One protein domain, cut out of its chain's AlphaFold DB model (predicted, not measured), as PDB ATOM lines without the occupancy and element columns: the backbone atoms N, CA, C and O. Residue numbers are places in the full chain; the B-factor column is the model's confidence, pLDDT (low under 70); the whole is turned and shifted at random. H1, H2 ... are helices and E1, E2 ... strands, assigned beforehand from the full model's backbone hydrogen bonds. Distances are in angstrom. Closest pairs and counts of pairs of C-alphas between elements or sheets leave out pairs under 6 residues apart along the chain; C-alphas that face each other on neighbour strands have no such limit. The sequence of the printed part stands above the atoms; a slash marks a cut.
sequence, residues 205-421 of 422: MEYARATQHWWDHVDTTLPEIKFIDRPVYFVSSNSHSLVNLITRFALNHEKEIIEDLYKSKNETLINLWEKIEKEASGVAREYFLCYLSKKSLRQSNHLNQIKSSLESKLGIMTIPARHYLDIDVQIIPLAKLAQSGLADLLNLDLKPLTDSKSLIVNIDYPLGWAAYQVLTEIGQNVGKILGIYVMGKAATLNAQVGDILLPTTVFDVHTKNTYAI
ATOM      1  N   MET A 205     -20.668 -26.735  38.432       74.31
ATOM      2  CA  MET A 205     -22.126 -26.758  38.575       74.31
ATOM      3  C   MET A 205     -22.697 -25.470  39.175       74.31
ATOM      4  O   MET A 205     -23.779 -25.055  38.777       74.31
ATOM      5  N   GLU A 206     -22.000 -24.821  40.111       76.44
ATOM      6  CA  GLU A 206     -22.479 -23.548  40.666       76.44
ATOM      7  C   GLU A 206     -22.323 -22.388  39.678       76.44
ATOM      8  O   GLU A 206     -23.184 -21.514  39.652       76.44
ATOM      9  N   TYR A 207     -21.293 -22.397  38.822       78.69
ATOM     10  CA  TYR A 207     -21.195 -21.426  37.726       78.69
ATOM     11  C   TYR A 207     -22.335 -21.605  36.720       78.69
ATOM     12  O   TYR A 207     -22.992 -20.624  36.371       78.69
ATOM     13  N   ALA A 208     -22.612 -22.846  36.309       82.56
ATOM     14  CA  ALA A 208     -23.725 -23.157  35.415       82.56
ATOM     15  C   ALA A 208     -25.065 -22.707  36.025       82.56
ATOM     16  O   ALA A 208     -25.793 -21.942  35.408       82.56
ATOM     17  N   ARG A 209     -25.338 -23.056  37.292       84.88
ATOM     18  CA  ARG A 209     -26.544 -22.606  38.016       84.88
ATOM     19  C   ARG A 209     -26.650 -21.085  38.126       84.88
ATOM     20  O   ARG A 209     -27.740 -20.540  38.000       84.88
ATOM     21  N   ALA A 210     -25.544 -20.389  38.399       85.12
ATOM     22  CA  ALA A 210     -25.539 -18.927  38.449       85.12
ATOM     23  C   ALA A 210     -25.850 -18.315  37.075       85.12
ATOM     24  O   ALA A 210     -26.536 -17.300  37.009       85.12
ATOM     25  N   THR A 211     -25.377 -18.944  35.999       89.19
ATOM     26  CA  THR A 211     -25.632 -18.514  34.618       89.19
ATOM     27  C   THR A 211     -27.085 -18.762  34.229       89.19
ATOM     28  O   THR A 211     -27.734 -17.852  33.726       89.19
ATOM     29  N   GLN A 212     -27.629 -19.928  34.571       90.69
ATOM     30  CA  GLN A 212     -29.040 -20.247  34.379       90.69
ATOM     31  C   GLN A 212     -29.946 -19.234  35.082       90.69
ATOM     32  O   GLN A 212     -30.755 -18.582  34.440       90.69
ATOM     33  N   HIS A 213     -29.740 -18.994  36.380       90.06
ATOM     34  CA  HIS A 213     -30.539 -18.005  37.108       90.06
ATOM     35  C   HIS A 213     -30.372 -16.573  36.581       90.06
ATOM     36  O   HIS A 213     -31.294 -15.760  36.669       90.06
ATOM     37  N   TRP A 214     -29.191 -16.242  36.051       91.75
ATOM     38  CA  TRP A 214     -28.970 -14.977  35.363       91.75
ATOM     39  C   TRP A 214     -29.825 -14.867  34.095       91.75
ATOM     40  O   TRP A 214     -30.443 -13.825  33.889       91.75
ATOM     41  N   TRP A 215     -29.923 -15.929  33.294       94.00
ATOM     42  CA  TRP A 215     -30.786 -15.935  32.116       94.00
ATOM     43  C   TRP A 215     -32.276 -15.972  32.477       94.00
ATOM     44  O   TRP A 215     -33.052 -15.205  31.915       94.00
ATOM     45  N   ASP A 216     -32.670 -16.747  33.491       92.75
ATOM     46  CA  ASP A 216     -34.040 -16.742  34.026       92.75
ATOM     47  C   ASP A 216     -34.465 -15.321  34.428       92.75
ATOM     48  O   ASP A 216     -35.604 -14.905  34.213       92.75
ATOM     49  N   HIS A 217     -33.549 -14.535  35.006       92.75
ATOM     50  CA  HIS A 217     -33.819 -13.137  35.331       92.75
ATOM     51  C   HIS A 217     -34.071 -12.286  34.083       92.75
ATOM     52  O   HIS A 217     -34.955 -11.431  34.106       92.75
ATOM     53  N   VAL A 218     -33.314 -12.509  33.009       93.50
ATOM     54  CA  VAL A 218     -33.505 -11.818  31.728       93.50
ATOM     55  C   VAL A 218     -34.878 -12.146  31.144       93.50
ATOM     56  O   VAL A 218     -35.634 -11.226  30.835       93.50
ATOM     57  N   ASP A 219     -35.218 -13.434  31.069       93.31
ATOM     58  CA  ASP A 219     -36.491 -13.928  30.530       93.31
ATOM     59  C   ASP A 219     -37.690 -13.400  31.338       93.31
ATOM     60  O   ASP A 219     -38.617 -12.801  30.795       93.31
ATOM     61  N   THR A 220     -37.625 -13.493  32.669       93.12
ATOM     62  CA  THR A 220     -38.702 -13.016  33.557       93.12
ATOM     63  C   THR A 220     -38.855 -11.496  33.603       93.12
ATOM     64  O   THR A 220     -39.937 -11.008  33.933       93.12
ATOM     65  N   THR A 221     -37.804 -10.733  33.283       94.69
ATOM     66  CA  THR A 221     -37.874  -9.261  33.229       94.69
ATOM     67  C   THR A 221     -38.620  -8.771  31.988       94.69
ATOM     68  O   THR A 221     -39.193  -7.684  32.031       94.69
ATOM     69  N   LEU A 222     -38.641  -9.560  30.908       94.19
ATOM     70  CA  LEU A 222     -39.263  -9.216  29.625       94.19
ATOM     71  C   LEU A 222     -40.321 -10.264  29.225       94.19
ATOM     72  O   LEU A 222     -40.168 -10.933  28.200       94.19
ATOM     73  N   PRO A 223     -41.406 -10.426  30.011       92.56
ATOM     74  CA  PRO A 223     -42.401 -11.486  29.807       92.56
ATOM     75  C   PRO A 223     -43.135 -11.403  28.457       92.56
ATOM     76  O   PRO A 223     -43.722 -12.383  27.995       92.56
ATOM     77  N   GLU A 224     -43.129 -10.240  27.809       92.69
ATOM     78  CA  GLU A 224     -43.688 -10.028  26.475       92.69
ATOM     79  C   GLU A 224     -42.821 -10.611  25.345       92.69
ATOM     80  O   GLU A 224     -43.307 -10.808  24.224       92.69
ATOM     81  N   ILE A 225     -41.551 -10.919  25.621       94.25
ATOM     82  CA  ILE A 225     -40.620 -11.517  24.668       94.25
ATOM     83  C   ILE A 225     -40.460 -13.000  24.984       94.25
ATOM     84  O   ILE A 225     -39.741 -13.401  25.887       94.25
ATOM     85  N   LYS A 226     -41.063 -13.846  24.148       94.62
ATOM     86  CA  LYS A 226     -40.796 -15.288  24.164       94.62
ATOM     87  C   LYS A 226     -39.492 -15.585  23.431       94.62
ATOM     88  O   LYS A 226     -39.505 -15.768  22.216       94.62
ATOM     89  N   PHE A 227     -38.368 -15.607  24.143       95.69
ATOM     90  CA  PHE A 227     -37.041 -15.796  23.543       95.69
ATOM     91  C   PHE A 227     -36.904 -17.109  22.760       95.69
ATOM     92  O   PHE A 227     -36.305 -17.121  21.682       95.69
ATOM     93  N   ILE A 228     -37.536 -18.184  23.237       94.81
ATOM     94  CA  ILE A 228     -37.536 -19.501  22.583       94.81
ATOM     95  C   ILE A 228     -38.176 -19.493  21.182       94.81
ATOM     96  O   ILE A 228     -37.852 -20.326  20.344       94.81
ATOM     97  N   ASP A 229     -39.031 -18.511  20.885       95.12
ATOM     98  CA  ASP A 229     -39.700 -18.372  19.585       95.12
ATOM     99  C   ASP A 229     -38.975 -17.382  18.652       95.12
ATOM    100  O   ASP A 229     -39.433 -17.092  17.541       95.12
ATOM    101  N   ARG A 230     -37.863 -16.792  19.110       95.94
ATOM    102  CA  ARG A 230     -37.204 -15.655  18.457       95.94
ATOM    103  C   ARG A 230     -35.828 -16.056  17.924       95.94
ATOM    104  O   ARG A 230     -35.006 -16.586  18.672       95.94
ATOM    105  N   PRO A 231     -35.520 -15.773  16.647       97.31
ATOM    106  CA  PRO A 231     -34.149 -15.846  16.166       97.31
ATOM    107  C   PRO A 231     -33.293 -14.754  16.821       97.31
ATOM    108  O   PRO A 231     -33.753 -13.627  17.010       97.31
ATOM    109  N   VAL A 232     -32.043 -15.071  17.143       97.88
ATOM    110  CA  VAL A 232     -31.140 -14.182  17.881       97.88
ATOM    111  C   VAL A 232     -29.811 -14.017  17.154       97.88
ATOM    112  O   VAL A 232     -29.201 -14.987  16.710       97.88
ATOM    113  N   TYR A 233     -29.332 -12.779  17.083       98.00
ATOM    114  CA  TYR A 233     -27.932 -12.463  16.834       98.00
ATOM    115  C   TYR A 233     -27.262 -12.197  18.177       98.00
ATOM    116  O   TYR A 233     -27.587 -11.229  18.867       98.00
ATOM    117  N   PHE A 234     -26.352 -13.080  18.569       97.38
ATOM    118  CA  PHE A 234     -25.604 -12.936  19.805       97.38
ATOM    119  C   PHE A 234     -24.438 -11.974  19.587       97.38
ATOM    120  O   PHE A 234     -23.661 -12.142  18.643       97.38
ATOM    121  N   VAL A 235     -24.291 -10.995  20.476       96.62
ATOM    122  CA  VAL A 235     -23.170 -10.058  20.470       96.62
ATOM    123  C   VAL A 235     -22.522 -10.037  21.852       96.62
ATOM    124  O   VAL A 235     -23.187  -9.863  22.864       96.62
ATOM    125  N   SER A 236     -21.207 -10.198  21.912       94.19
ATOM    126  CA  SER A 236     -20.420  -9.953  23.119       94.19
ATOM    127  C   SER A 236     -19.574  -8.709  22.880       94.19
ATOM    128  O   SER A 236     -18.620  -8.747  22.099       94.19
ATOM    129  N   SER A 237     -19.966  -7.582  23.474       92.69
ATOM    130  CA  SER A 237     -19.316  -6.282  23.268       92.69
ATOM    131  C   SER A 237     -19.532  -5.351  24.459       92.69
ATOM    132  O   SER A 237     -20.262  -5.673  25.390       92.69
ATOM    133  N   ASN A 238     -18.908  -4.173  24.461       90.19
ATOM    134  CA  ASN A 238     -19.222  -3.183  25.484       90.19
ATOM    135  C   ASN A 238     -20.669  -2.677  25.337       90.19
ATOM    136  O   ASN A 238     -21.086  -2.312  24.240       90.19
ATOM    137  N   SER A 239     -21.393  -2.518  26.452       89.50
ATOM    138  CA  SER A 239     -22.812  -2.098  26.462       89.50
ATOM    139  C   SER A 239     -23.103  -0.739  25.804       89.50
ATOM    140  O   SER A 239     -24.248  -0.403  25.522       89.50
ATOM    141  N   HIS A 240     -22.085   0.090  25.564       89.94
ATOM    142  CA  HIS A 240     -22.258   1.373  24.881       89.94
ATOM    143  C   HIS A 240     -22.011   1.290  23.370       89.94
ATOM    144  O   HIS A 240     -22.494   2.156  22.650       89.94
ATOM    145  N   SER A 241     -21.286   0.282  22.873       90.38
ATOM    146  CA  SER A 241     -20.825   0.243  21.480       90.38
ATOM    147  C   SER A 241     -21.988   0.220  20.489       90.38
ATOM    148  O   SER A 241     -22.098   1.115  19.654       90.38
ATOM    149  N   LEU A 242     -22.897  -0.754  20.612       93.06
ATOM    150  CA  LEU A 242     -24.060  -0.848  19.722       93.06
ATOM    151  C   LEU A 242     -25.038   0.307  19.932       93.06
ATOM    152  O   LEU A 242     -25.529   0.883  18.967       93.06
ATOM    153  N   VAL A 243     -25.302   0.668  21.189       93.81
ATOM    154  CA  VAL A 243     -26.264   1.727  21.518       93.81
ATOM    155  C   VAL A 243     -25.825   3.071  20.945       93.81
ATOM    156  O   VAL A 243     -26.653   3.780  20.379       93.81
ATOM    157  N   ASN A 244     -24.537   3.411  21.020       93.00
ATOM    158  CA  ASN A 244     -24.014   4.644  20.434       93.00
ATOM    159  C   ASN A 244     -24.223   4.680  18.913       93.00
ATOM    160  O   ASN A 244     -24.683   5.696  18.395       93.00
ATOM    161  N   LEU A 245     -23.960   3.566  18.219       91.50
ATOM    162  CA  LEU A 245     -24.152   3.455  16.768       91.50
ATOM    163  C   LEU A 245     -25.629   3.524  16.366       91.50
ATOM    164  O   LEU A 245     -25.979   4.214  15.416       91.50
ATOM    165  N   ILE A 246     -26.505   2.830  17.098       93.81
ATOM    166  CA  ILE A 246     -27.941   2.765  16.799       93.81
ATOM    167  C   ILE A 246     -28.609   4.118  17.060       93.81
ATOM    168  O   ILE A 246     -29.358   4.634  16.231       93.81
ATOM    169  N   THR A 247     -28.345   4.707  18.225       93.06
ATOM    170  CA  THR A 247     -29.006   5.950  18.641       93.06
ATOM    171  C   THR A 247     -28.425   7.185  17.962       93.06
ATOM    172  O   THR A 247     -29.135   8.178  17.820       93.06
ATOM    173  N   ARG A 248     -27.135   7.153  17.586       91.94
ATOM    174  CA  ARG A 248     -26.366   8.317  17.100       91.94
ATOM    175  C   ARG A 248     -26.477   9.519  18.051       91.94
ATOM    176  O   ARG A 248     -26.355  10.669  17.636       91.94
ATOM    177  N   PHE A 249     -26.707   9.254  19.343       94.12
ATOM    178  CA  PHE A 249     -27.028  10.272  20.347       94.12
ATOM    179  C   PHE A 249     -25.983  11.392  20.388       94.12
ATOM    180  O   PHE A 249     -26.337  12.568  20.373       94.12
ATOM    181  N   ALA A 250     -24.698  11.030  20.388       93.88
ATOM    182  CA  ALA A 250     -23.610  11.995  20.499       93.88
ATOM    183  C   ALA A 250     -23.522  12.960  19.304       93.88
ATOM    184  O   ALA A 250     -23.107  14.099  19.486       93.88
ATOM    185  N   LEU A 251     -23.931  12.528  18.107       91.56
ATOM    186  CA  LEU A 251     -23.979  13.390  16.923       91.56
ATOM    187  C   LEU A 251     -25.184  14.334  16.971       91.56
ATOM    188  O   LEU A 251     -25.056  15.521  16.697       91.56
ATOM    189  N   ASN A 252     -26.347  13.822  17.376       92.06
ATOM    190  CA  ASN A 252     -27.572  14.621  17.452       92.06
ATOM    191  C   ASN A 252     -27.523  15.691  18.560       92.06
ATOM    192  O   ASN A 252     -28.225  16.694  18.470       92.06
ATOM    193  N   HIS A 253     -26.684  15.488  19.579       94.25
ATOM    194  CA  HIS A 253     -26.499  16.379  20.734       94.25
ATOM    195  C   HIS A 253     -25.092  16.983  20.803       94.25
ATOM    196  O   HIS A 253     -24.596  17.363  21.864       94.25
ATOM    197  N   GLU A 254     -24.420  17.060  19.657       94.25
ATOM    198  CA  GLU A 254     -23.026  17.478  19.567       94.25
ATOM    199  C   GLU A 254     -22.779  18.853  20.198       94.25
ATOM    200  O   GLU A 254     -21.835  19.018  20.970       94.25
ATOM    201  N   LYS A 255     -23.643  19.832  19.902       94.62
ATOM    202  CA  LYS A 255     -23.491  21.204  20.393       94.62
ATOM    203  C   LYS A 255     -23.393  21.248  21.920       94.62
ATOM    204  O   LYS A 255     -22.482  21.866  22.459       94.62
ATOM    205  N   GLU A 256     -24.296  20.553  22.604       94.25
ATOM    206  CA  GLU A 256     -24.331  20.486  24.069       94.25
ATOM    207  C   GLU A 256     -23.078  19.792  24.623       94.25
ATOM    208  O   GLU A 256     -22.468  20.268  25.580       94.25
ATOM    209  N   ILE A 257     -22.639  18.708  23.977       95.44
ATOM    210  CA  ILE A 257     -21.449  17.944  24.376       95.44
ATOM    211  C   ILE A 257     -20.164  18.773  24.219       95.44
ATOM    212  O   ILE A 257     -19.284  18.731  25.084       95.44
ATOM    213  N   ILE A 258     -20.036  19.537  23.132       94.81
ATOM    214  CA  ILE A 258     -18.881  20.409  22.893       94.81
ATOM    215  C   ILE A 258     -18.891  21.594  23.865       94.81
ATOM    216  O   ILE A 258     -17.849  21.942  24.422       94.81
ATOM    217  N   GLU A 259     -20.054  22.196  24.127       94.44
ATOM    218  CA  GLU A 259     -20.171  23.244  25.144       94.44
ATOM    219  C   GLU A 259     -19.708  22.746  26.522       94.44
ATOM    220  O   GLU A 259     -18.966  23.449  27.213       94.44
ATOM    221  N   ASP A 260     -20.086  21.526  26.913       93.69
ATOM    222  CA  ASP A 260     -19.633  20.902  28.159       93.69
ATOM    223  C   ASP A 260     -18.117  20.652  28.176       93.69
ATOM    224  O   ASP A 260     -17.464  20.875  29.201       93.69
ATOM    225  N   LEU A 261     -17.528  20.241  27.044       94.50
ATOM    226  CA  LEU A 261     -16.076  20.098  26.907       94.50
ATOM    227  C   LEU A 261     -15.364  21.418  27.226       94.50
ATOM    228  O   LEU A 261     -14.466  21.429  28.072       94.50
ATOM    229  N   TYR A 262     -15.768  22.526  26.606       94.50
ATOM    230  CA  TYR A 262     -15.134  23.825  26.846       94.50
ATOM    231  C   TYR A 262     -15.404  24.352  28.262       94.50
ATOM    232  O   TYR A 262     -14.491  24.875  28.906       94.50
ATOM    233  N   LYS A 263     -16.609  24.135  28.815       93.44
ATOM    234  CA  LYS A 263     -16.926  24.457  30.222       93.44
ATOM    235  C   LYS A 263     -16.054  23.680  31.209       93.44
ATOM    236  O   LYS A 263     -15.708  24.216  32.259       93.44
ATOM    237  N   SER A 264     -15.658  22.449  30.871       90.62
ATOM    238  CA  SER A 264     -14.796  21.623  31.726       90.62
ATOM    239  C   SER A 264     -13.377  22.178  31.896       90.62
ATOM    240  O   SER A 264     -12.680  21.757  32.819       90.62
ATOM    241  N   LYS A 265     -12.939  23.093  31.012       91.19
ATOM    242  CA  LYS A 265     -11.577  23.660  30.963       91.19
ATOM    243  C   LYS A 265     -10.464  22.603  30.951       91.19
ATOM    244  O   LYS A 265      -9.346  22.854  31.391       91.19
ATOM    245  N   ASN A 266     -10.758  21.399  30.463       91.19
ATOM    246  CA  ASN A 266      -9.770  20.337  30.357       91.19
ATOM    247  C   ASN A 266      -8.923  20.538  29.092       91.19
ATOM    248  O   ASN A 266      -9.282  20.048  28.022       91.19
ATOM    249  N   GLU A 267      -7.800  21.247  29.227       93.81
ATOM    250  CA  GLU A 267      -6.910  21.599  28.108       93.81
ATOM    251  C   GLU A 267      -6.476  20.381  27.286       93.81
ATOM    252  O   GLU A 267      -6.447  20.440  26.062       93.81
ATOM    253  N   THR A 268      -6.212  19.239  27.929       93.12
ATOM    254  CA  THR A 268      -5.827  18.010  27.220       93.12
ATOM    255  C   THR A 268      -6.905  17.550  26.241       93.12
ATOM    256  O   THR A 268      -6.595  17.157  25.119       93.12
ATOM    257  N   LEU A 269      -8.174  17.583  26.653       92.94
ATOM    258  CA  LEU A 269      -9.287  17.148  25.807       92.94
ATOM    259  C   LEU A 269      -9.665  18.190  24.764       92.94
ATOM    260  O   LEU A 269     -10.037  17.810  23.660       92.94
ATOM    261  N   ILE A 270      -9.554  19.474  25.107       94.88
ATOM    262  CA  ILE A 270      -9.783  20.581  24.174       94.88
ATOM    263  C   ILE A 270      -8.752  20.518  23.042       94.88
ATOM    264  O   ILE A 270      -9.130  20.459  21.878       94.88
ATOM    265  N   ASN A 271      -7.464  20.394  23.374       93.75
ATOM    266  CA  ASN A 271      -6.398  20.271  22.377       93.75
ATOM    267  C   ASN A 271      -6.582  19.032  21.490       93.75
ATOM    268  O   ASN A 271      -6.318  19.075  20.289       93.75
ATOM    269  N   LEU A 272      -7.040  17.916  22.070       91.50
ATOM    270  CA  LEU A 272      -7.331  16.703  21.310       91.50
ATOM    271  C   LEU A 272      -8.521  16.895  20.358       91.50
ATOM    272  O   LEU A 272      -8.435  16.475  19.209       91.50
ATOM    273  N   TRP A 273      -9.593  17.557  20.804       92.44
ATOM    274  CA  TRP A 273     -10.737  17.896  19.954       92.44
ATOM    275  C   TRP A 273     -10.321  18.759  18.762       92.44
ATOM    276  O   TRP A 273     -10.589  18.408  17.618       92.44
ATOM    277  N   GLU A 274      -9.590  19.843  19.024       91.94
ATOM    278  CA  GLU A 274      -9.121  20.768  17.990       91.94
ATOM    279  C   GLU A 274      -8.167  20.106  16.992       91.94
ATOM    280  O   GLU A 274      -8.130  20.484  15.821       91.94
ATOM    281  N   LYS A 275      -7.389  19.115  17.440       90.94
ATOM    282  CA  LYS A 275      -6.555  18.299  16.557       90.94
ATOM    283  C   LYS A 275      -7.410  17.404  15.655       90.94
ATOM    284  O   LYS A 275      -7.190  17.391  14.448       90.94
ATOM    285  N   ILE A 276      -8.393  16.700  16.221       89.19
ATOM    286  CA  ILE A 276      -9.289  15.809  15.468       89.19
ATOM    287  C   ILE A 276     -10.076  16.588  14.407       89.19
ATOM    288  O   ILE A 276     -10.176  16.131  13.271       89.19
ATOM    289  N   GLU A 277     -10.563  17.786  14.741       88.38
ATOM    290  CA  GLU A 277     -11.267  18.669  13.798       88.38
ATOM    291  C   GLU A 277     -10.389  19.075  12.599       88.38
ATOM    292  O   GLU A 277     -10.895  19.251  11.492       88.38
ATOM    293  N   LYS A 278      -9.065  19.176  12.781       87.50
ATOM    294  CA  LYS A 278      -8.115  19.512  11.705       87.50
ATOM    295  C   LYS A 278      -7.729  18.316  10.828       87.50
ATOM    296  O   LYS A 278      -7.371  18.517   9.673       87.50
ATOM    297  N   GLU A 279      -7.777  17.091  11.354       79.12
ATOM    298  CA  GLU A 279      -7.270  15.874  10.688       79.12
ATOM    299  C   GLU A 279      -8.306  15.160   9.784       79.12
ATOM    300  O   GLU A 279      -8.014  14.108   9.220       79.12
ATOM    301  N   ALA A 280      -9.496  15.742   9.589       57.91
ATOM    302  CA  ALA A 280     -10.495  15.381   8.566       57.91
ATOM    303  C   ALA A 280     -11.008  13.918   8.537       57.91
ATOM    304  O   ALA A 280     -11.635  13.506   7.560       57.91
ATOM    305  N   SER A 281     -10.828  13.127   9.602       68.88
ATOM    306  CA  SER A 281     -11.452  11.798   9.717       68.88
ATOM    307  C   SER A 281     -12.778  11.867  10.480       68.88
ATOM    308  O   SER A 281     -12.801  11.973  11.709       68.88
ATOM    309  N   GLY A 282     -13.900  11.749   9.759       72.56
ATOM    310  CA  GLY A 282     -15.245  11.749  10.354       72.56
ATOM    311  C   GLY A 282     -15.463  10.646  11.403       72.56
ATOM    312  O   GLY A 282     -16.183  10.853  12.376       72.56
ATOM    313  N   VAL A 283     -14.775   9.507  11.265       78.44
ATOM    314  CA  VAL A 283     -14.857   8.380  12.211       78.44
ATOM    315  C   VAL A 283     -14.182   8.714  13.545       78.44
ATOM    316  O   VAL A 283     -14.750   8.473  14.610       78.44
ATOM    317  N   ALA A 284     -12.985   9.313  13.505       82.38
ATOM    318  CA  ALA A 284     -12.266   9.720  14.715       82.38
ATOM    319  C   ALA A 284     -13.072  10.753  15.519       82.38
ATOM    320  O   ALA A 284     -13.149  10.679  16.749       82.38
ATOM    321  N   ARG A 285     -13.730  11.669  14.805       88.75
ATOM    322  CA  ARG A 285     -14.626  12.677  15.366       88.75
ATOM    323  C   ARG A 285     -15.821  12.062  16.092       88.75
ATOM    324  O   ARG A 285     -16.048  12.374  17.258       88.75
ATOM    325  N   GLU A 286     -16.560  11.164  15.441       88.81
ATOM    326  CA  GLU A 286     -17.733  10.514  16.041       88.81
ATOM    327  C   GLU A 286     -17.363   9.691  17.285       88.81
ATOM    328  O   GLU A 286     -18.038   9.777  18.315       88.81
ATOM    329  N   TYR A 287     -16.254   8.947  17.242       88.44
ATOM    330  CA  TYR A 287     -15.765   8.202  18.405       88.44
ATOM    331  C   TYR A 287     -15.383   9.115  19.565       88.44
ATOM    332  O   TYR A 287     -15.687   8.806  20.724       88.44
ATOM    333  N   PHE A 288     -14.765  10.258  19.274       91.56
ATOM    334  CA  PHE A 288     -14.432  11.223  20.308       91.56
ATOM    335  C   PHE A 288     -15.678  11.875  20.913       91.56
ATOM    336  O   PHE A 288     -15.779  11.964  22.137       91.56
ATOM    337  N   LEU A 289     -16.680  12.225  20.100       93.75
ATOM    338  CA  LEU A 289     -17.974  12.710  20.588       93.75
ATOM    339  C   LEU A 289     -18.681  11.670  21.462       93.75
ATOM    340  O   LEU A 289     -19.180  12.006  22.535       93.75
ATOM    341  N   CYS A 290     -18.660  10.392  21.077       93.31
ATOM    342  CA  CYS A 290     -19.181   9.311  21.916       93.31
ATOM    343  C   CYS A 290     -18.455   9.250  23.269       93.31
ATOM    344  O   CYS A 290     -19.099   9.123  24.314       93.31
ATOM    345  N   TYR A 291     -17.128   9.393  23.278       92.69
ATOM    346  CA  TYR A 291     -16.351   9.458  24.515       92.69
ATOM    347  C   TYR A 291     -16.713  10.677  25.382       92.69
ATOM    348  O   TYR A 291     -16.880  10.531  26.596       92.69
ATOM    349  N   LEU A 292     -16.873  11.862  24.786       94.31
ATOM    350  CA  LEU A 292     -17.274  13.077  25.500       94.31
ATOM    351  C   LEU A 292     -18.701  12.984  26.043       94.31
ATOM    352  O   LEU A 292     -18.934  13.366  27.190       94.31
ATOM    353  N   SER A 293     -19.626  12.388  25.284       94.94
ATOM    354  CA  SER A 293     -21.029  12.226  25.684       94.94
ATOM    355  C   SER A 293     -21.164  11.516  27.032       94.94
ATOM    356  O   SER A 293     -21.993  11.890  27.856       94.94
ATOM    357  N   LYS A 294     -20.274  10.557  27.330       92.56
ATOM    358  CA  LYS A 294     -20.207   9.875  28.631       92.56
ATOM    359  C   LYS A 294     -20.009  10.853  29.791       92.56
ATOM    360  O   LYS A 294     -20.504  10.600  30.887       92.56
ATOM    361  N   LYS A 295     -19.243  11.929  29.591       91.06
ATOM    362  CA  LYS A 295     -18.989  12.949  30.618       91.06
ATOM    363  C   LYS A 295     -20.199  13.858  30.791       91.06
ATOM    364  O   LYS A 295     -20.641  14.015  31.924       91.06
ATOM    365  N   SER A 296     -20.776  14.342  29.693       91.88
ATOM    366  CA  SER A 296     -22.002  15.153  29.709       91.88
ATOM    367  C   SER A 296     -23.174  14.413  30.358       91.88
ATOM    368  O   SER A 296     -23.835  14.938  31.253       91.88
ATOM    369  N   LEU A 297     -23.373  13.137  30.015       92.44
ATOM    370  CA  LEU A 297     -24.408  12.288  30.614       92.44
ATOM    371  C   LEU A 297     -24.204  12.078  32.121       92.44
ATOM    372  O   LEU A 297     -25.171  11.920  32.850       92.44
ATOM    373  N   ARG A 298     -22.973  12.117  32.646       89.94
ATOM    374  CA  ARG A 298     -22.752  12.031  34.104       89.94
ATOM    375  C   ARG A 298     -23.168  13.293  34.856       89.94
ATOM    376  O   ARG A 298     -23.365  13.222  36.063       89.94
ATOM    377  N   GLN A 299     -23.249  14.427  34.170       89.00
ATOM    378  CA  GLN A 299     -23.494  15.736  34.774       89.00
ATOM    379  C   GLN A 299     -24.920  16.244  34.518       89.00
ATOM    380  O   GLN A 299     -25.422  17.060  35.285       89.00
ATOM    381  N   SER A 300     -25.584  15.750  33.468       90.88
ATOM    382  CA  SER A 300     -26.894  16.228  33.030       90.88
ATOM    383  C   SER A 300     -27.974  15.149  33.114       90.88
ATOM    384  O   SER A 300     -28.059  14.242  32.282       90.88
ATOM    385  N   ASN A 301     -28.877  15.294  34.088       92.12
ATOM    386  CA  ASN A 301     -30.088  14.469  34.181       92.12
ATOM    387  C   ASN A 301     -30.996  14.640  32.955       92.12
ATOM    388  O   ASN A 301     -31.641  13.683  32.533       92.12
ATOM    389  N   HIS A 302     -31.012  15.832  32.357       92.62
ATOM    390  CA  HIS A 302     -31.797  16.113  31.160       92.62
ATOM    391  C   HIS A 302     -31.319  15.287  29.956       92.62
ATOM    392  O   HIS A 302     -32.123  14.607  29.318       92.62
ATOM    393  N   LEU A 303     -30.005  15.249  29.698       93.06
ATOM    394  CA  LEU A 303     -29.442  14.431  28.618       93.06
ATOM    395  C   LEU A 303     -29.679  12.930  28.853       93.06
ATOM    396  O   LEU A 303     -29.964  12.202  27.903       93.06
ATOM    397  N   ASN A 304     -29.639  12.464  30.110       93.06
ATOM    398  CA  ASN A 304     -29.996  11.077  30.435       93.06
ATOM    399  C   ASN A 304     -31.454  10.751  30.096       93.06
ATOM    400  O   ASN A 304     -31.727   9.676  29.564       93.06
ATOM    401  N   GLN A 305     -32.387  11.662  30.384       94.69
ATOM    402  CA  GLN A 305     -33.802  11.476  30.049       94.69
ATOM    403  C   GLN A 305     -34.012  11.418  28.534       94.69
ATOM    404  O   GLN A 305     -34.725  10.536  28.056       94.69
ATOM    405  N   ILE A 306     -33.345  12.293  27.773       94.69
ATOM    406  CA  ILE A 306     -33.404  12.274  26.305       94.69
ATOM    407  C   ILE A 306     -32.863  10.949  25.760       94.69
ATOM    408  O   ILE A 306     -33.545  10.283  24.981       94.69
ATOM    409  N   LYS A 307     -31.675  10.526  26.208       94.62
ATOM    410  CA  LYS A 307     -31.060   9.257  25.793       94.62
ATOM    411  C   LYS A 307     -31.955   8.059  26.111       94.62
ATOM    412  O   LYS A 307     -32.194   7.232  25.239       94.62
ATOM    413  N   SER A 308     -32.510   8.004  27.321       94.00
ATOM    414  CA  SER A 308     -33.398   6.914  27.754       94.00
ATOM    415  C   SER A 308     -34.697   6.870  26.943       94.00
ATOM    416  O   SER A 308     -35.172   5.792  26.582       94.00
ATOM    417  N   SER A 309     -35.263   8.035  26.614       94.75
ATOM    418  CA  SER A 309     -36.444   8.147  25.749       94.75
ATOM    419  C   SER A 309     -36.151   7.658  24.327       94.75
ATOM    420  O   SER A 309     -36.931   6.896  23.755       94.75
ATOM    421  N   LEU A 310     -34.988   8.022  23.775       94.50
ATOM    422  CA  LEU A 310     -34.541   7.568  22.459       94.50
ATOM    423  C   LEU A 310     -34.312   6.051  22.417       94.50
ATOM    424  O   LEU A 310     -34.782   5.388  21.493       94.50
ATOM    425  N   GLU A 311     -33.643   5.496  23.427       95.06
ATOM    426  CA  GLU A 311     -33.456   4.049  23.576       95.06
ATOM    427  C   GLU A 311     -34.805   3.321  23.654       95.06
ATOM    428  O   GLU A 311     -35.034   2.372  22.901       95.06
ATOM    429  N   SER A 312     -35.741   3.830  24.463       94.31
ATOM    430  CA  SER A 312     -37.096   3.272  24.597       94.31
ATOM    431  C   SER A 312     -37.880   3.325  23.281       94.31
ATOM    432  O   SER A 312     -38.527   2.348  22.902       94.31
ATOM    433  N   LYS A 313     -37.790   4.433  22.530       95.19
ATOM    434  CA  LYS A 313     -38.419   4.581  21.206       95.19
ATOM    435  C   LYS A 313     -37.908   3.533  20.211       95.19
ATOM    436  O   LYS A 313     -38.688   3.001  19.419       95.19
ATOM    437  N   LEU A 314     -36.615   3.219  20.275       95.50
ATOM    438  CA  LEU A 314     -35.965   2.193  19.457       95.50
ATOM    439  C   LEU A 314     -36.092   0.778  20.052       95.50
ATOM    440  O   LEU A 314     -35.570  -0.173  19.478       95.50
ATOM    441  N   GLY A 315     -36.804   0.615  21.170       94.69
ATOM    442  CA  GLY A 315     -37.016  -0.676  21.824       94.69
ATOM    443  C   GLY A 315     -35.750  -1.291  22.424       94.69
ATOM    444  O   GLY A 315     -35.717  -2.500  22.626       94.69
ATOM    445  N   ILE A 316     -34.708  -0.495  22.679       96.75
ATOM    446  CA  ILE A 316     -33.480  -0.956  23.330       96.75
ATOM    447  C   ILE A 316     -33.779  -1.141  24.817       96.75
ATOM    448  O   ILE A 316     -34.111  -0.184  25.515       96.75
ATOM    449  N   MET A 317     -33.635  -2.368  25.307       96.00
ATOM    450  CA  MET A 317     -33.872  -2.712  26.707       96.00
ATOM    451  C   MET A 317     -32.558  -3.153  27.339       96.00
ATOM    452  O   MET A 317     -31.943  -4.100  26.858       96.00
ATOM    453  N   THR A 318     -32.126  -2.476  28.406       94.94
ATOM    454  CA  THR A 318     -30.927  -2.852  29.175       94.94
ATOM    455  C   THR A 318     -31.345  -3.452  30.513       94.94
ATOM    456  O   THR A 318     -32.009  -2.795  31.314       94.94
ATOM    457  N   ILE A 319     -30.930  -4.688  30.761       93.88
ATOM    458  CA  ILE A 319     -31.183  -5.446  31.982       93.88
ATOM    459  C   ILE A 319     -29.871  -5.480  32.775       93.88
ATOM    460  O   ILE A 319     -28.917  -6.134  32.341       93.88
ATOM    461  N   PRO A 320     -29.783  -4.752  33.902       89.12
ATOM    462  CA  PRO A 320     -28.561  -4.689  34.685       89.12
ATOM    463  C   PRO A 320     -28.333  -5.976  35.478       89.12
ATOM    464  O   PRO A 320     -29.267  -6.585  36.005       89.12
ATOM    465  N   ALA A 321     -27.069  -6.331  35.660       81.25
ATOM    466  CA  ALA A 321     -26.661  -7.405  36.537       81.25
ATOM    467  C   ALA A 321     -27.010  -7.102  38.004       81.25
ATOM    468  O   ALA A 321     -26.564  -6.110  38.583       81.25
ATOM    469  N   ARG A 322     -27.792  -7.975  38.652       71.06
ATOM    470  CA  ARG A 322     -28.155  -7.811  40.074       71.06
ATOM    471  C   ARG A 322     -27.568  -8.887  40.978       71.06
ATOM    472  O   ARG A 322     -26.624  -8.615  41.723       71.06
ATOM    473  N   HIS A 323     -28.158 -10.082  40.954       68.69
ATOM    474  CA  HIS A 323     -27.987 -11.077  42.023       68.69
ATOM    475  C   HIS A 323     -27.184 -12.322  41.630       68.69
ATOM    476  O   HIS A 323     -26.720 -13.047  42.515       68.69
ATOM    477  N   TYR A 324     -27.025 -12.562  40.330       74.88
ATOM    478  CA  TYR A 324     -26.451 -13.789  39.789       74.88
ATOM    479  C   TYR A 324     -25.077 -13.501  39.181       74.88
ATOM    480  O   TYR A 324     -24.129 -13.310  39.936       74.88
ATOM    481  N   LEU A 325     -24.970 -13.401  37.855       80.19
ATOM    482  CA  LEU A 325     -23.749 -12.974  37.174       80.19
ATOM    483  C   LEU A 325     -23.674 -11.452  37.039       80.19
ATOM    484  O   LEU A 325     -24.682 -10.804  36.762       80.19
ATOM    485  N   ASP A 326     -22.463 -10.907  37.184       80.81
ATOM    486  CA  ASP A 326     -22.133  -9.482  37.016       80.81
ATOM    487  C   ASP A 326     -21.984  -9.092  35.527       80.81
ATOM    488  O   ASP A 326     -20.964  -8.547  35.104       80.81
ATOM    489  N   ILE A 327     -22.970  -9.477  34.707       87.38
ATOM    490  CA  ILE A 327     -22.997  -9.273  33.251       87.38
ATOM    491  C   ILE A 327     -24.332  -8.637  32.861       87.38
ATOM    492  O   ILE A 327     -25.386  -9.254  33.027       87.38
ATOM    493  N   ASP A 328     -24.287  -7.416  32.335       91.81
ATOM    494  CA  ASP A 328     -25.473  -6.736  31.810       91.81
ATOM    495  C   ASP A 328     -25.896  -7.348  30.469       91.81
ATOM    496  O   ASP A 328     -25.053  -7.790  29.678       91.81
ATOM    497  N   VAL A 329     -27.202  -7.317  30.194       95.44
ATOM    498  CA  VAL A 329     -27.787  -7.771  28.926       95.44
ATOM    499  C   VAL A 329     -28.536  -6.634  28.260       95.44
ATOM    500  O   VAL A 329     -29.269  -5.892  28.906       95.44
ATOM    501  N   GLN A 330     -28.378  -6.506  26.950       97.38
ATOM    502  CA  GLN A 330     -29.144  -5.595  26.118       97.38
ATOM    503  C   GLN A 330     -29.911  -6.376  25.064       97.38
ATOM    504  O   GLN A 330     -29.327  -7.140  24.295       97.38
ATOM    505  N   ILE A 331     -31.218  -6.147  25.013       97.75
ATOM    506  CA  ILE A 331     -32.120  -6.735  24.031       97.75
ATOM    507  C   ILE A 331     -32.521  -5.639  23.051       97.75
ATOM    508  O   ILE A 331     -33.055  -4.602  23.446       97.75
ATOM    509  N   ILE A 332     -32.232  -5.859  21.770       97.69
ATOM    510  CA  ILE A 332     -32.449  -4.872  20.709       97.69
ATOM    511  C   ILE A 332     -33.252  -5.536  19.581       97.69
ATOM    512  O   ILE A 332     -32.722  -6.391  18.866       97.69
ATOM    513  N   PRO A 333     -34.530  -5.172  19.390       97.00
ATOM    514  CA  PRO A 333     -35.347  -5.707  18.310       97.00
ATOM    515  C   PRO A 333     -34.860  -5.228  16.941       97.00
ATOM    516  O   PRO A 333     -34.814  -4.026  16.675       97.00
ATOM    517  N   LEU A 334     -34.571  -6.164  16.032       96.06
ATOM    518  CA  LEU A 334     -34.054  -5.823  14.704       96.06
ATOM    519  C   LEU A 334     -35.055  -4.970  13.902       96.06
ATOM    520  O   LEU A 334     -34.660  -4.045  13.196       96.06
ATOM    521  N   ALA A 335     -36.356  -5.201  14.106       96.12
ATOM    522  CA  ALA A 335     -37.442  -4.429  13.501       96.12
ATOM    523  C   ALA A 335     -37.453  -2.935  13.822       96.12
ATOM    524  O   ALA A 335     -38.022  -2.145  13.066       96.12
ATOM    525  N   LYS A 336     -36.819  -2.520  14.918       95.50
ATOM    526  CA  LYS A 336     -36.753  -1.107  15.301       95.50
ATOM    527  C   LYS A 336     -35.565  -0.377  14.679       95.50
ATOM    528  O   LYS A 336     -35.567   0.852  14.658       95.50
ATOM    529  N   LEU A 337     -34.596  -1.094  14.101       93.88
ATOM    530  CA  LEU A 337     -33.413  -0.476  13.498       93.88
ATOM    531  C   LEU A 337     -33.731   0.352  12.249       93.88
ATOM    532  O   LEU A 337     -32.997   1.290  11.953       93.88
ATOM    533  N   ALA A 338     -34.850   0.096  11.568       90.62
ATOM    534  CA  ALA A 338     -35.308   0.932  10.456       90.62
ATOM    535  C   ALA A 338     -35.592   2.394  10.864       90.62
ATOM    536  O   ALA A 338     -35.594   3.278  10.017       90.62
ATOM    537  N   GLN A 339     -35.831   2.649  12.156       90.19
ATOM    538  CA  GLN A 339     -36.079   3.984  12.720       90.19
ATOM    539  C   GLN A 339     -34.825   4.588  13.373       90.19
ATOM    540  O   GLN A 339     -34.895   5.661  13.971       90.19
ATOM    541  N   SER A 340     -33.703   3.870  13.317       91.69
ATOM    542  CA  SER A 340     -32.425   4.283  13.893       91.69
ATOM    543  C   SER A 340     -31.618   5.122  12.904       91.69
ATOM    544  O   SER A 340     -31.934   5.173  11.717       91.69
ATOM    545  N   GLY A 341     -30.524   5.730  13.366       83.94
ATOM    546  CA  GLY A 341     -29.619   6.459  12.475       83.94
ATOM    547  C   GLY A 341     -28.604   5.575  11.733       83.94
ATOM    548  O   GLY A 341     -27.601   6.091  11.243       83.94
ATOM    549  N   LEU A 342     -28.831   4.253  11.673       89.75
ATOM    550  CA  LEU A 342     -27.942   3.299  10.998       89.75
ATOM    551  C   LEU A 342     -28.084   3.281   9.475       89.75
ATOM    552  O   LEU A 342     -27.120   2.922   8.808       89.75
ATOM    553  N   ALA A 343     -29.253   3.623   8.925       87.19
ATOM    554  CA  ALA A 343     -29.480   3.556   7.477       87.19
ATOM    555  C   ALA A 343     -28.469   4.430   6.713       87.19
ATOM    556  O   ALA A 343     -27.823   3.953   5.781       87.19
ATOM    557  N   ASP A 344     -28.254   5.657   7.194       83.25
ATOM    558  CA  ASP A 344     -27.284   6.598   6.624       83.25
ATOM    559  C   ASP A 344     -25.839   6.131   6.829       83.25
ATOM    560  O   ASP A 344     -25.012   6.248   5.929       83.25
ATOM    561  N   LEU A 345     -25.527   5.577   8.009       85.56
ATOM    562  CA  LEU A 345     -24.180   5.098   8.336       85.56
ATOM    563  C   LEU A 345     -23.769   3.909   7.458       85.56
ATOM    564  O   LEU A 345     -22.632   3.840   6.999       85.56
ATOM    565  N   LEU A 346     -24.681   2.957   7.264       88.06
ATOM    566  CA  LEU A 346     -24.427   1.738   6.501       88.06
ATOM    567  C   LEU A 346     -24.644   1.931   4.997       88.06
ATOM    568  O   LEU A 346     -24.244   1.064   4.226       88.06
ATOM    569  N   ASN A 347     -25.269   3.040   4.588       89.69
ATOM    570  CA  ASN A 347     -25.740   3.268   3.224       89.69
ATOM    571  C   ASN A 347     -26.613   2.098   2.719       89.69
ATOM    572  O   ASN A 347     -26.397   1.555   1.635       89.69
ATOM    573  N   LEU A 348     -27.574   1.673   3.549       93.06
ATOM    574  CA  LEU A 348     -28.467   0.540   3.288       93.06
ATOM    575  C   LEU A 348     -29.921   0.893   3.614       93.06
ATOM    576  O   LEU A 348     -30.201   1.544   4.622       93.06
ATOM    577  N   ASP A 349     -30.859   0.390   2.806       91.81
ATOM    578  CA  ASP A 349     -32.281   0.438   3.151       91.81
ATOM    579  C   ASP A 349     -32.591  -0.594   4.242       91.81
ATOM    580  O   ASP A 349     -32.498  -1.806   4.034       91.81
ATOM    581  N   LEU A 350     -32.969  -0.098   5.419       94.12
ATOM    582  CA  LEU A 350     -33.310  -0.918   6.577       94.12
ATOM    583  C   LEU A 350     -34.811  -1.208   6.690       94.12
ATOM    584  O   LEU A 350     -35.205  -1.944   7.594       94.12
ATOM    585  N   LYS A 351     -35.660  -0.687   5.790       93.56
ATOM    586  CA  LYS A 351     -37.106  -0.979   5.785       93.56
ATOM    587  C   LYS A 351     -37.432  -2.476   5.802       93.56
ATOM    588  O   LYS A 351     -38.321  -2.835   6.563       93.56
ATOM    589  N   PRO A 352     -36.716  -3.374   5.091       94.25
ATOM    590  CA  PRO A 352     -36.997  -4.811   5.165       94.25
ATOM    591  C   PRO A 352     -36.883  -5.404   6.577       94.25
ATOM    592  O   PRO A 352     -37.414  -6.481   6.839       94.25
ATOM    593  N   LEU A 353     -36.197  -4.724   7.503       94.56
ATOM    594  CA  LEU A 353     -36.083  -5.184   8.880       94.56
ATOM    595  C   LEU A 353     -37.382  -5.016   9.669       94.56
ATOM    596  O   LEU A 353     -37.530  -5.735  10.650       94.56
ATOM    597  N   THR A 354     -38.319  -4.137   9.281       95.12
ATOM    598  CA  THR A 354     -39.511  -3.807  10.094       95.12
ATOM    599  C   THR A 354     -40.386  -5.009  10.433       95.12
ATOM    600  O   THR A 354     -41.014  -5.018  11.489       95.12
ATOM    601  N   ASP A 355     -40.380  -6.037   9.585       94.31
ATOM    602  CA  ASP A 355     -41.148  -7.273   9.785       94.31
ATOM    603  C   ASP A 355     -40.332  -8.378  10.480       94.31
ATOM    604  O   ASP A 355     -40.827  -9.479  10.747       94.31
ATOM    605  N   SER A 356     -39.063  -8.103  10.795       95.62
ATOM    606  CA  SER A 356     -38.167  -9.062  11.425       95.62
ATOM    607  C   SER A 356     -38.605  -9.378  12.849       95.62
ATOM    608  O   SER A 356     -38.788  -8.506  13.699       95.62
ATOM    609  N   LYS A 357     -38.690 -10.673  13.146       95.62
ATOM    610  CA  LYS A 357     -38.898 -11.159  14.511       95.62
ATOM    611  C   LYS A 357     -37.592 -11.304  15.288       95.62
ATOM    612  O   LYS A 357     -37.666 -11.639  16.467       95.62
ATOM    613  N   SER A 358     -36.441 -11.077  14.654       97.50
ATOM    614  CA  SER A 358     -35.131 -11.327  15.247       97.50
ATOM    615  C   SER A 358     -34.754 -10.293  16.303       97.50
ATOM    616  O   SER A 358     -35.114  -9.116  16.213       97.50
ATOM    617  N   LEU A 359     -33.973 -10.734  17.283       97.94
ATOM    618  CA  LEU A 359     -33.413  -9.895  18.337       97.94
ATOM    619  C   LEU A 359     -31.888  -9.890  18.238       97.94
ATOM    620  O   LEU A 359     -31.278 -10.893  17.878       97.94
ATOM    621  N   ILE A 360     -31.266  -8.776  18.595       98.00
ATOM    622  CA  ILE A 360     -29.858  -8.750  18.980       98.00
ATOM    623  C   ILE A 360     -29.820  -8.876  20.502       98.00
ATOM    624  O   ILE A 360     -30.449  -8.083  21.206       98.00
ATOM    625  N   VAL A 361     -29.090  -9.875  20.995       97.81
ATOM    626  CA  VAL A 361     -28.807 -10.067  22.421       97.81
ATOM    627  C   VAL A 361     -27.345  -9.706  22.627       97.81
ATOM    628  O   VAL A 361     -26.460 -10.483  22.269       97.81
ATOM    629  N   ASN A 362     -27.097  -8.506  23.146       97.31
ATOM    630  CA  ASN A 362     -25.756  -8.039  23.475       97.31
ATOM    631  C   ASN A 362     -25.466  -8.246  24.962       97.31
ATOM    632  O   ASN A 362     -26.287  -7.890  25.802       97.31
ATOM    633  N   ILE A 363     -24.299  -8.786  25.291       94.44
ATOM    634  CA  ILE A 363     -23.842  -8.970  26.673       94.44
ATOM    635  C   ILE A 363     -22.580  -8.154  26.928       94.44
ATOM    636  O   ILE A 363     -21.762  -7.997  26.019       94.44
ATOM    637  N   ASP A 364     -22.390  -7.687  28.167       88.19
ATOM    638  CA  ASP A 364     -21.219  -6.885  28.547       88.19
ATOM    639  C   ASP A 364     -19.937  -7.721  28.676       88.19
ATOM    640  O   ASP A 364     -19.496  -8.098  29.763       88.19
ATOM    641  N   TYR A 365     -19.378  -8.029  27.508       79.75
ATOM    642  CA  TYR A 365     -18.061  -8.590  27.217       79.75
ATOM    643  C   TYR A 365     -17.402  -9.459  28.316       79.75
ATOM    644  O   TYR A 365     -16.303  -9.134  28.793       79.75
ATOM    645  N   PRO A 366     -18.006 -10.598  28.718       81.44
ATOM    646  CA  PRO A 366     -17.289 -11.590  29.506       81.44
ATOM    647  C   PRO A 366     -16.181 -12.238  28.666       81.44
ATOM    648  O   PRO A 366     -16.279 -12.357  27.445       81.44
ATOM    649  N   LEU A 367     -15.124 -12.696  29.336       75.88
ATOM    650  CA  LEU A 367     -13.980 -13.360  28.713       75.88
ATOM    651  C   LEU A 367     -13.882 -14.825  29.141       75.88
ATOM    652  O   LEU A 367     -14.381 -15.218  30.197       75.88
ATOM    653  N   GLY A 368     -13.178 -15.614  28.330       79.44
ATOM    654  CA  GLY A 368     -12.811 -16.988  28.661       79.44
ATOM    655  C   GLY A 368     -14.026 -17.851  28.995       79.44
ATOM    656  O   GLY A 368     -15.007 -17.893  28.255       79.44
ATOM    657  N   TRP A 369     -13.962 -18.540  30.133       79.31
ATOM    658  CA  TRP A 369     -14.972 -19.533  30.499       79.31
ATOM    659  C   TRP A 369     -16.353 -18.932  30.792       79.31
ATOM    660  O   TRP A 369     -17.361 -19.587  30.538       79.31
ATOM    661  N   ALA A 370     -16.417 -17.686  31.281       82.12
ATOM    662  CA  ALA A 370     -17.694 -16.993  31.484       82.12
ATOM    663  C   ALA A 370     -18.437 -16.801  30.154       82.12
ATOM    664  O   ALA A 370     -19.635 -17.058  30.079       82.12
ATOM    665  N   ALA A 371     -17.720 -16.409  29.095       87.12
ATOM    666  CA  ALA A 371     -18.311 -16.211  27.772       87.12
ATOM    667  C   ALA A 371     -18.900 -17.511  27.210       87.12
ATOM    668  O   ALA A 371     -20.001 -17.502  26.666       87.12
ATOM    669  N   TYR A 372     -18.192 -18.630  27.394       86.88
ATOM    670  CA  TYR A 372     -18.668 -19.950  26.984       86.88
ATOM    671  C   TYR A 372     -19.964 -20.349  27.705       86.88
ATOM    672  O   TYR A 372     -20.918 -20.769  27.053       86.88
ATOM    673  N   GLN A 373     -20.018 -20.193  29.034       87.50
ATOM    674  CA  GLN A 373     -21.212 -20.522  29.824       87.50
ATOM    675  C   GLN A 373     -22.406 -19.662  29.413       87.50
ATOM    676  O   GLN A 373     -23.475 -20.196  29.137       87.50
ATOM    677  N   VAL A 374     -22.204 -18.347  29.296       91.69
ATOM    678  CA  VAL A 374     -23.265 -17.413  28.905       91.69
ATOM    679  C   VAL A 374     -23.805 -17.725  27.512       91.69
ATOM    680  O   VAL A 374     -25.016 -17.794  27.329       91.69
ATOM    681  N   LEU A 375     -22.929 -17.945  26.527       93.62
ATOM    682  CA  LEU A 375     -23.363 -18.290  25.172       93.62
ATOM    683  C   LEU A 375     -24.114 -19.627  25.139       93.62
ATOM    684  O   LEU A 375     -25.097 -19.755  24.412       93.62
ATOM    685  N   THR A 376     -23.665 -20.608  25.926       92.81
ATOM    686  CA  THR A 376     -24.333 -21.912  26.042       92.81
ATOM    687  C   THR A 376     -25.736 -21.754  26.620       92.81
ATOM    688  O   THR A 376     -26.685 -22.267  26.034       92.81
ATOM    689  N   GLU A 377     -25.876 -21.002  27.714       94.44
ATOM    690  CA  GLU A 377     -27.167 -20.752  28.361       94.44
ATOM    691  C   GLU A 377     -28.129 -20.015  27.424       94.44
ATOM    692  O   GLU A 377     -29.262 -20.446  27.229       94.44
ATOM    693  N   ILE A 378     -27.668 -18.954  26.756       95.31
ATOM    694  CA  ILE A 378     -28.485 -18.239  25.766       95.31
ATOM    695  C   ILE A 378     -28.897 -19.192  24.644       95.31
ATOM    696  O   ILE A 378     -30.069 -19.258  24.293       95.31
ATOM    697  N   GLY A 379     -27.956 -19.964  24.095       95.25
ATOM    698  CA  GLY A 379     -28.221 -20.889  22.995       95.25
ATOM    699  C   GLY A 379     -29.226 -21.993  23.321       95.25
ATOM    700  O   GLY A 379     -29.889 -22.474  22.407       95.25
ATOM    701  N   GLN A 380     -29.367 -22.370  24.592       95.00
ATOM    702  CA  GLN A 380     -30.354 -23.353  25.047       95.00
ATOM    703  C   GLN A 380     -31.760 -22.763  25.228       95.00
ATOM    704  O   GLN A 380     -32.734 -23.510  25.175       95.00
ATOM    705  N   ASN A 381     -31.872 -21.445  25.411       96.00
ATOM    706  CA  ASN A 381     -33.119 -20.785  25.803       96.00
ATOM    707  C   ASN A 381     -33.656 -19.779  24.761       96.00
ATOM    708  O   ASN A 381     -34.639 -19.081  25.013       96.00
ATOM    709  N   VAL A 382     -33.036 -19.694  23.582       96.12
ATOM    710  CA  VAL A 382     -33.509 -18.886  22.445       96.12
ATOM    711  C   VAL A 382     -33.879 -19.778  21.262       96.12
ATOM    712  O   VAL A 382     -33.425 -20.914  21.175       96.12
ATOM    713  N   GLY A 383     -34.668 -19.263  20.314       92.94
ATOM    714  CA  GLY A 383     -35.140 -20.068  19.182       92.94
ATOM    715  C   GLY A 383     -34.028 -20.552  18.251       92.94
ATOM    716  O   GLY A 383     -33.810 -21.750  18.085       92.94
ATOM    717  N   LYS A 384     -33.313 -19.629  17.603       95.56
ATOM    718  CA  LYS A 384     -32.152 -19.975  16.765       95.56
ATOM    719  C   LYS A 384     -31.114 -18.872  16.811       95.56
ATOM    720  O   LYS A 384     -31.430 -17.728  16.499       95.56
ATOM    721  N   ILE A 385     -29.864 -19.228  17.096       96.62
ATOM    722  CA  ILE A 385     -28.740 -18.309  16.912       96.62
ATOM    723  C   ILE A 385     -28.437 -18.203  15.411       96.62
ATOM    724  O   ILE A 385     -28.074 -19.186  14.766       96.62
ATOM    725  N   LEU A 386     -28.628 -17.010  14.848       96.62
ATOM    726  CA  LEU A 386     -28.371 -16.698  13.438       96.62
ATOM    727  C   LEU A 386     -26.953 -16.174  13.194       96.62
ATOM    728  O   LEU A 386     -26.454 -16.270  12.076       96.62
ATOM    729  N   GLY A 387     -26.307 -15.628  14.222       94.94
ATOM    730  CA  GLY A 387     -24.939 -15.130  14.148       94.94
ATOM    731  C   GLY A 387     -24.363 -14.879  15.536       94.94
ATOM    732  O   GLY A 387     -25.104 -14.593  16.478       94.94
ATOM    733  N   ILE A 388     -23.042 -15.010  15.647       92.81
ATOM    734  CA  ILE A 388     -22.267 -14.795  16.870       92.81
ATOM    735  C   ILE A 388     -21.198 -13.756  16.538       92.81
ATOM    736  O   ILE A 388     -20.341 -14.000  15.692       92.81
ATOM    737  N   TYR A 389     -21.242 -12.615  17.216       92.12
ATOM    738  CA  TYR A 389     -20.288 -11.525  17.044       92.12
ATOM    739  C   TYR A 389     -19.584 -11.266  18.367       92.12
ATOM    740  O   TYR A 389     -20.222 -11.026  19.389       92.12
ATOM    741  N   VAL A 390     -18.257 -11.310  18.364       89.06
ATOM    742  CA  VAL A 390     -17.455 -11.086  19.569       89.06
ATOM    743  C   VAL A 390     -16.485  -9.954  19.285       89.06
ATOM    744  O   VAL A 390     -15.592 -10.089  18.452       89.06
ATOM    745  N   MET A 391     -16.668  -8.825  19.964       87.69
ATOM    746  CA  MET A 391     -15.726  -7.712  19.907       87.69
ATOM    747  C   MET A 391     -14.569  -8.005  20.851       87.69
ATOM    748  O   MET A 391     -14.798  -8.134  22.039       87.69
ATOM    749  N   GLY A 392     -13.338  -8.078  20.351       78.94
ATOM    750  CA  GLY A 392     -12.182  -8.515  21.130       78.94
ATOM    751  C   GLY A 392     -11.176  -7.410  21.433       78.94
ATOM    752  O   GLY A 392     -11.042  -6.462  20.665       78.94
ATOM    753  N   LYS A 393     -10.377  -7.571  22.494       76.69
ATOM    754  CA  LYS A 393      -9.044  -6.948  22.546       76.69
ATOM    755  C   LYS A 393      -8.028  -7.987  22.104       76.69
ATOM    756  O   LYS A 393      -7.948  -9.046  22.720       76.69
ATOM    757  N   ALA A 394      -7.261  -7.671  21.070       73.00
ATOM    758  CA  ALA A 394      -6.171  -8.510  20.599       73.00
ATOM    759  C   ALA A 394      -4.834  -7.825  20.891       73.00
ATOM    760  O   ALA A 394      -4.681  -6.624  20.665       73.00
ATOM    761  N   ALA A 395      -3.865  -8.595  21.383       73.38
ATOM    762  CA  ALA A 395      -2.467  -8.225  21.232       73.38
ATOM    763  C   ALA A 395      -2.064  -8.536  19.787       73.38
ATOM    764  O   ALA A 395      -2.464  -9.556  19.228       73.38
ATOM    765  N   THR A 396      -1.298  -7.645  19.179       76.50
ATOM    766  CA  THR A 396      -0.903  -7.738  17.776       76.50
ATOM    767  C   THR A 396       0.575  -7.422  17.650       76.50
ATOM    768  O   THR A 396       1.093  -6.575  18.375       76.50
ATOM    769  N   LEU A 397       1.252  -8.131  16.749       78.75
ATOM    770  CA  LEU A 397       2.661  -7.894  16.429       78.75
ATOM    771  C   LEU A 397       2.828  -6.799  15.367       78.75
ATOM    772  O   LEU A 397       3.839  -6.108  15.364       78.75
ATOM    773  N   ASN A 398       1.834  -6.640  14.484       82.19
ATOM    774  CA  ASN A 398       1.971  -5.883  13.235       82.19
ATOM    775  C   ASN A 398       0.882  -4.814  13.037       82.19
ATOM    776  O   ASN A 398       0.698  -4.354  11.915       82.19
ATOM    777  N   ALA A 399       0.137  -4.444  14.082       81.31
ATOM    778  CA  ALA A 399      -0.918  -3.432  13.981       81.31
ATOM    779  C   ALA A 399      -0.668  -2.266  14.948       81.31
ATOM    780  O   ALA A 399       0.007  -2.420  15.969       81.31
ATOM    781  N   GLN A 400      -1.204  -1.098  14.615       78.38
ATOM    782  CA  GLN A 400      -1.131   0.108  15.429       78.38
ATOM    783  C   GLN A 400      -2.333   0.216  16.372       78.38
ATOM    784  O   GLN A 400      -3.366  -0.438  16.215       78.38
ATOM    785  N   VAL A 401      -2.198   1.062  17.395       72.19
ATOM    786  CA  VAL A 401      -3.315   1.379  18.290       72.19
ATOM    787  C   VAL A 401      -4.435   2.023  17.474       72.19
ATOM    788  O   VAL A 401      -4.245   3.093  16.907       72.19
ATOM    789  N   GLY A 402      -5.605   1.385  17.463       73.50
ATOM    790  CA  GLY A 402      -6.775   1.835  16.703       73.50
ATOM    791  C   GLY A 402      -7.113   0.950  15.505       73.50
ATOM    792  O   GLY A 402      -8.229   1.048  14.998       73.50
ATOM    793  N   ASP A 403      -6.213   0.047  15.107       78.69
ATOM    794  CA  ASP A 403      -6.487  -0.893  14.025       78.69
ATOM    795  C   ASP A 403      -7.602  -1.872  14.411       78.69
ATOM    796  O   ASP A 403      -7.622  -2.448  15.505       78.69
ATOM    797  N   ILE A 404      -8.533  -2.082  13.479       81.75
ATOM    798  CA  ILE A 404      -9.596  -3.079  13.597       81.75
ATOM    799  C   ILE A 404      -9.128  -4.339  12.880       81.75
ATOM    800  O   ILE A 404      -8.914  -4.342  11.670       81.75
ATOM    801  N   LEU A 405      -8.986  -5.424  13.637       84.31
ATOM    802  CA  LEU A 405      -8.560  -6.717  13.114       84.31
ATOM    803  C   LEU A 405      -9.769  -7.641  12.973       84.31
ATOM    804  O   LEU A 405     -10.476  -7.900  13.946       84.31
ATOM    805  N   LEU A 406      -9.974  -8.163  11.764       86.12
ATOM    806  CA  LEU A 406     -10.962  -9.200  11.481       86.12
ATOM    807  C   LEU A 406     -10.223 -10.531  11.288       86.12
ATOM    808  O   LEU A 406      -9.555 -10.707  10.266       86.12
ATOM    809  N   PRO A 407     -10.273 -11.456  12.263       84.56
ATOM    810  CA  PRO A 407      -9.573 -12.724  12.137       84.56
ATOM    811  C   PRO A 407     -10.247 -13.589  11.068       84.56
ATOM    812  O   PRO A 407     -11.437 -13.875  11.147       84.56
ATOM    813  N   THR A 408      -9.470 -14.062  10.096       87.50
ATOM    814  CA  THR A 408      -9.909 -15.075   9.115       87.50
ATOM    815  C   THR A 408      -9.659 -16.497   9.611       87.50
ATOM    816  O   THR A 408     -10.080 -17.476   8.997       87.50
ATOM    817  N   THR A 409      -8.931 -16.652  10.717       88.38
ATOM    818  CA  THR A 409      -8.602 -17.946  11.312       88.38
ATOM    819  C   THR A 409      -8.512 -17.815  12.826       88.38
ATOM    820  O   THR A 409      -7.927 -16.863  13.341       88.38
ATOM    821  N   VAL A 410      -9.076 -18.787  13.538       87.19
ATOM    822  CA  VAL A 410      -9.013 -18.908  14.995       87.19
ATOM    823  C   VAL A 410      -8.317 -20.212  15.341       87.19
ATOM    824  O   VAL A 410      -8.750 -21.281  14.921       87.19
ATOM    825  N   PHE A 411      -7.247 -20.124  16.124       85.81
ATOM    826  CA  PHE A 411      -6.596 -21.285  16.715       85.81
ATOM    827  C   PHE A 411      -7.061 -21.447  18.161       85.81
ATOM    828  O   PHE A 411      -6.847 -20.562  18.991       85.81
ATOM    829  N   ASP A 412      -7.692 -22.575  18.464       82.31
ATOM    830  CA  ASP A 412      -8.086 -22.925  19.822       82.31
ATOM    831  C   ASP A 412      -6.957 -23.704  20.502       82.31
ATOM    832  O   ASP A 412      -6.681 -24.864  20.196       82.31
ATOM    833  N   VAL A 413      -6.313 -23.059  21.471       73.50
ATOM    834  CA  VAL A 413      -5.178 -23.617  22.213       73.50
ATOM    835  C   VAL A 413      -5.569 -24.839  23.052       73.50
ATOM    836  O   VAL A 413      -4.705 -25.681  23.313       73.50
ATOM    837  N   HIS A 414      -6.836 -24.957  23.465       69.19
ATOM    838  CA  HIS A 414      -7.314 -26.060  24.298       69.19
ATOM    839  C   HIS A 414      -7.590 -27.311  23.473       69.19
ATOM    840  O   HIS A 414      -7.131 -28.391  23.836       69.19
ATOM    841  N   THR A 415      -8.310 -27.169  22.361       81.00
ATOM    842  CA  THR A 415      -8.631 -28.309  21.485       81.00
ATOM    843  C   THR A 415      -7.551 -28.589  20.444       81.00
ATOM    844  O   THR A 415      -7.577 -29.643  19.819       81.00
ATOM    845  N   LYS A 416      -6.592 -27.668  20.270       86.00
ATOM    846  CA  LYS A 416      -5.578 -27.668  19.199       86.00
ATOM    847  C   LYS A 416      -6.177 -27.607  17.790       86.00
ATOM    848  O   LYS A 416      -5.482 -27.891  16.818       86.00
ATOM    849  N   ASN A 417      -7.441 -27.200  17.675       89.00
ATOM    850  CA  ASN A 417      -8.124 -27.052  16.400       89.00
ATOM    851  C   ASN A 417      -7.890 -25.668  15.793       89.00
ATOM    852  O   ASN A 417      -7.789 -24.660  16.495       89.00
ATOM    853  N   THR A 418      -7.900 -25.628  14.464       90.81
ATOM    854  CA  THR A 418      -7.864 -24.395  13.678       90.81
ATOM    855  C   THR A 418      -9.182 -24.247  12.930       90.81
ATOM    856  O   THR A 418      -9.563 -25.125  12.157       90.81
ATOM    857  N   TYR A 419      -9.863 -23.125  13.132       87.31
ATOM    858  CA  TYR A 419     -11.129 -22.797  12.488       87.31
ATOM    859  C   TYR A 419     -10.908 -21.662  11.496       87.31
ATOM    860  O   TYR A 419     -10.455 -20.586  11.880       87.31
ATOM    861  N   ALA A 420     -11.236 -21.879  10.225       89.44
ATOM    862  CA  ALA A 420     -11.287 -20.800   9.245       89.44
ATOM    863  C   ALA A 420     -12.637 -20.077   9.353       89.44
ATOM    864  O   ALA A 420     -13.687 -20.721   9.306       89.44
ATOM    865  N   ILE A 421     -12.605 -18.752   9.481       81.19
ATOM    866  CA  ILE A 421     -13.789 -17.893   9.433       81.19
ATOM    867  C   ILE A 421     -13.894 -17.389   7.995       81.19
ATOM    868  O   ILE A 421     -12.961 -16.756   7.496       81.19
TER     869      ILE A 421
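What this domain is: This is residues 205 to 421 of the 422 residues of an uncharacterized protein of Candidatus Gottesmanbacteria bacterium GW2011_GWA2_42_18 (UniProt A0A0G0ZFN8). Two unlike parts make this domain: a twisted five-stranded sheet with H11 along one face and H1 packed on H11, and a lobe of helices in which H3, H4 and H5 pack on the long helix H6 and H7 leads back to the sheet. Short helix H2 sits between the two parts, H8 follows directly on E3 and packs on H10, and after E5 the long loop of residues 391 to 408 leads to a separate small hairpin, E6 and E7. The printed part has 217 residues with eleven named helices and seven named strands, in the order H1 E1 H2 H3 H4 H5 H6 H7 E2 E3 H8 H9 H10 E4 H11 E5 E6 E7; the class is mixed, helices and strands. The large sheet, order E2 E3 E4 E1 E5, is mixed, and the small one is antiparallel. The whole is compact, with a radius of gyration of the C-alphas of 19.3 A and spans of 52 by 45 by 38 A.

How they stand to each other: In the large sheet, inner strands E4, residues 359 to 364, and E1, residues 231 to 237, are parallel at 23 degrees, with N 235 and O 361 2.9 A apart, within hydrogen-bond range. Edge strand E5, residues 384 to 390, is parallel to E1 at 14 degrees, with N 234 and O 387 at 2.9 A. E3, residues 329 to 333, is antiparallel to E4, with N 330 and O 362 at 2.8 A. Edge strand E2, residues 317 to 319, forms an antiparallel hairpin with E3, with N 319 and O 329 at 2.8 A. H11, residues 368 to 381, is on the sheet at a height of 9.7 A over the sheet; it lies over E1, on which 10 of its 14 C-alphas fall, and only just not over E4, on which 2 fall, and it runs along the strands, at 16 degrees to E1 on the local plane. E4, H11 and E5 make a split strand-helix-strand unit, two strands running the same way with E1 between them, and its crossover is right-handed. H1, residues 205 to 221, touches residues 373 to 378 of H11 at a steep tilt of 50 degrees, the closest C-alphas being those of Thr 211 and Val 374, 6.3 A apart. H2, residues 241 to 247, only grazes the sheet, and only just touches H7, residues 301 to 313, with 3 pairs of C-alphas within 8 A, the closest Thr 247 and Glu 311 at 6.9 A. The hub is H6, residues 282 to 299. It forms a helical hairpin with H5, residues 267 to 278, at a shallow tilt of 31 degrees, the closest C-alphas being Ile 276 and Arg 285, 6.2 A apart. H6 also touches H4, residues 254 to 263, by Ile 257 and Ser 293, 5.9 A, and H3, residues 249 to 252, by Ala 250 and Cys 290, 5.4 A. H8, residues 334 to 339, touches H10, residues 351 to 355, by Ala 335 and Thr 354, 4.0 A; H9, residues 342 to 346, is close to H2 but not clearly touching, with Ile 246 and Leu 342 5.8 A apart. E6, residues 409 to 411, and E7, residues 418 to 420, form an antiparallel hairpin, with N 410 and O 419 at 2.8 A, and both are apart from E5. Every O i to N i+4 pair is within hydrogen-bond range in H1, H2, H4, H5, H7, H9 and H11; H6 has 12 of 14, H8 0 of 2 with 2 of 3 O i to N i+3 pairs, and H10 0 of 1 with 1 of 2, while H3 is too short for such a pair.

Where its parts are: H1 begins at C-alpha 205, (-22.126, -26.758, 38.575), and is 24.1 A long. H6 is 26.1 A, H11 20.9 A, H7 18.3 A and H5 16.6 A long, while E1 measures 19.0 A and E5 17.4 A. E7 ends at C-alpha 420, (-11.287, -20.800, 9.245).

The domain as a whole: The C-alphas of Met 205 and Lys 278 are the two farthest apart, 55.3 A, and the printed part has no cut. The link from E5 to E6, 18 residues, is long. Residues 278 to 283 and 412 to 417 stand free. The mean pLDDT of the printed part is 89.7, and residues 280 to 281, 323 and 414 are under 70.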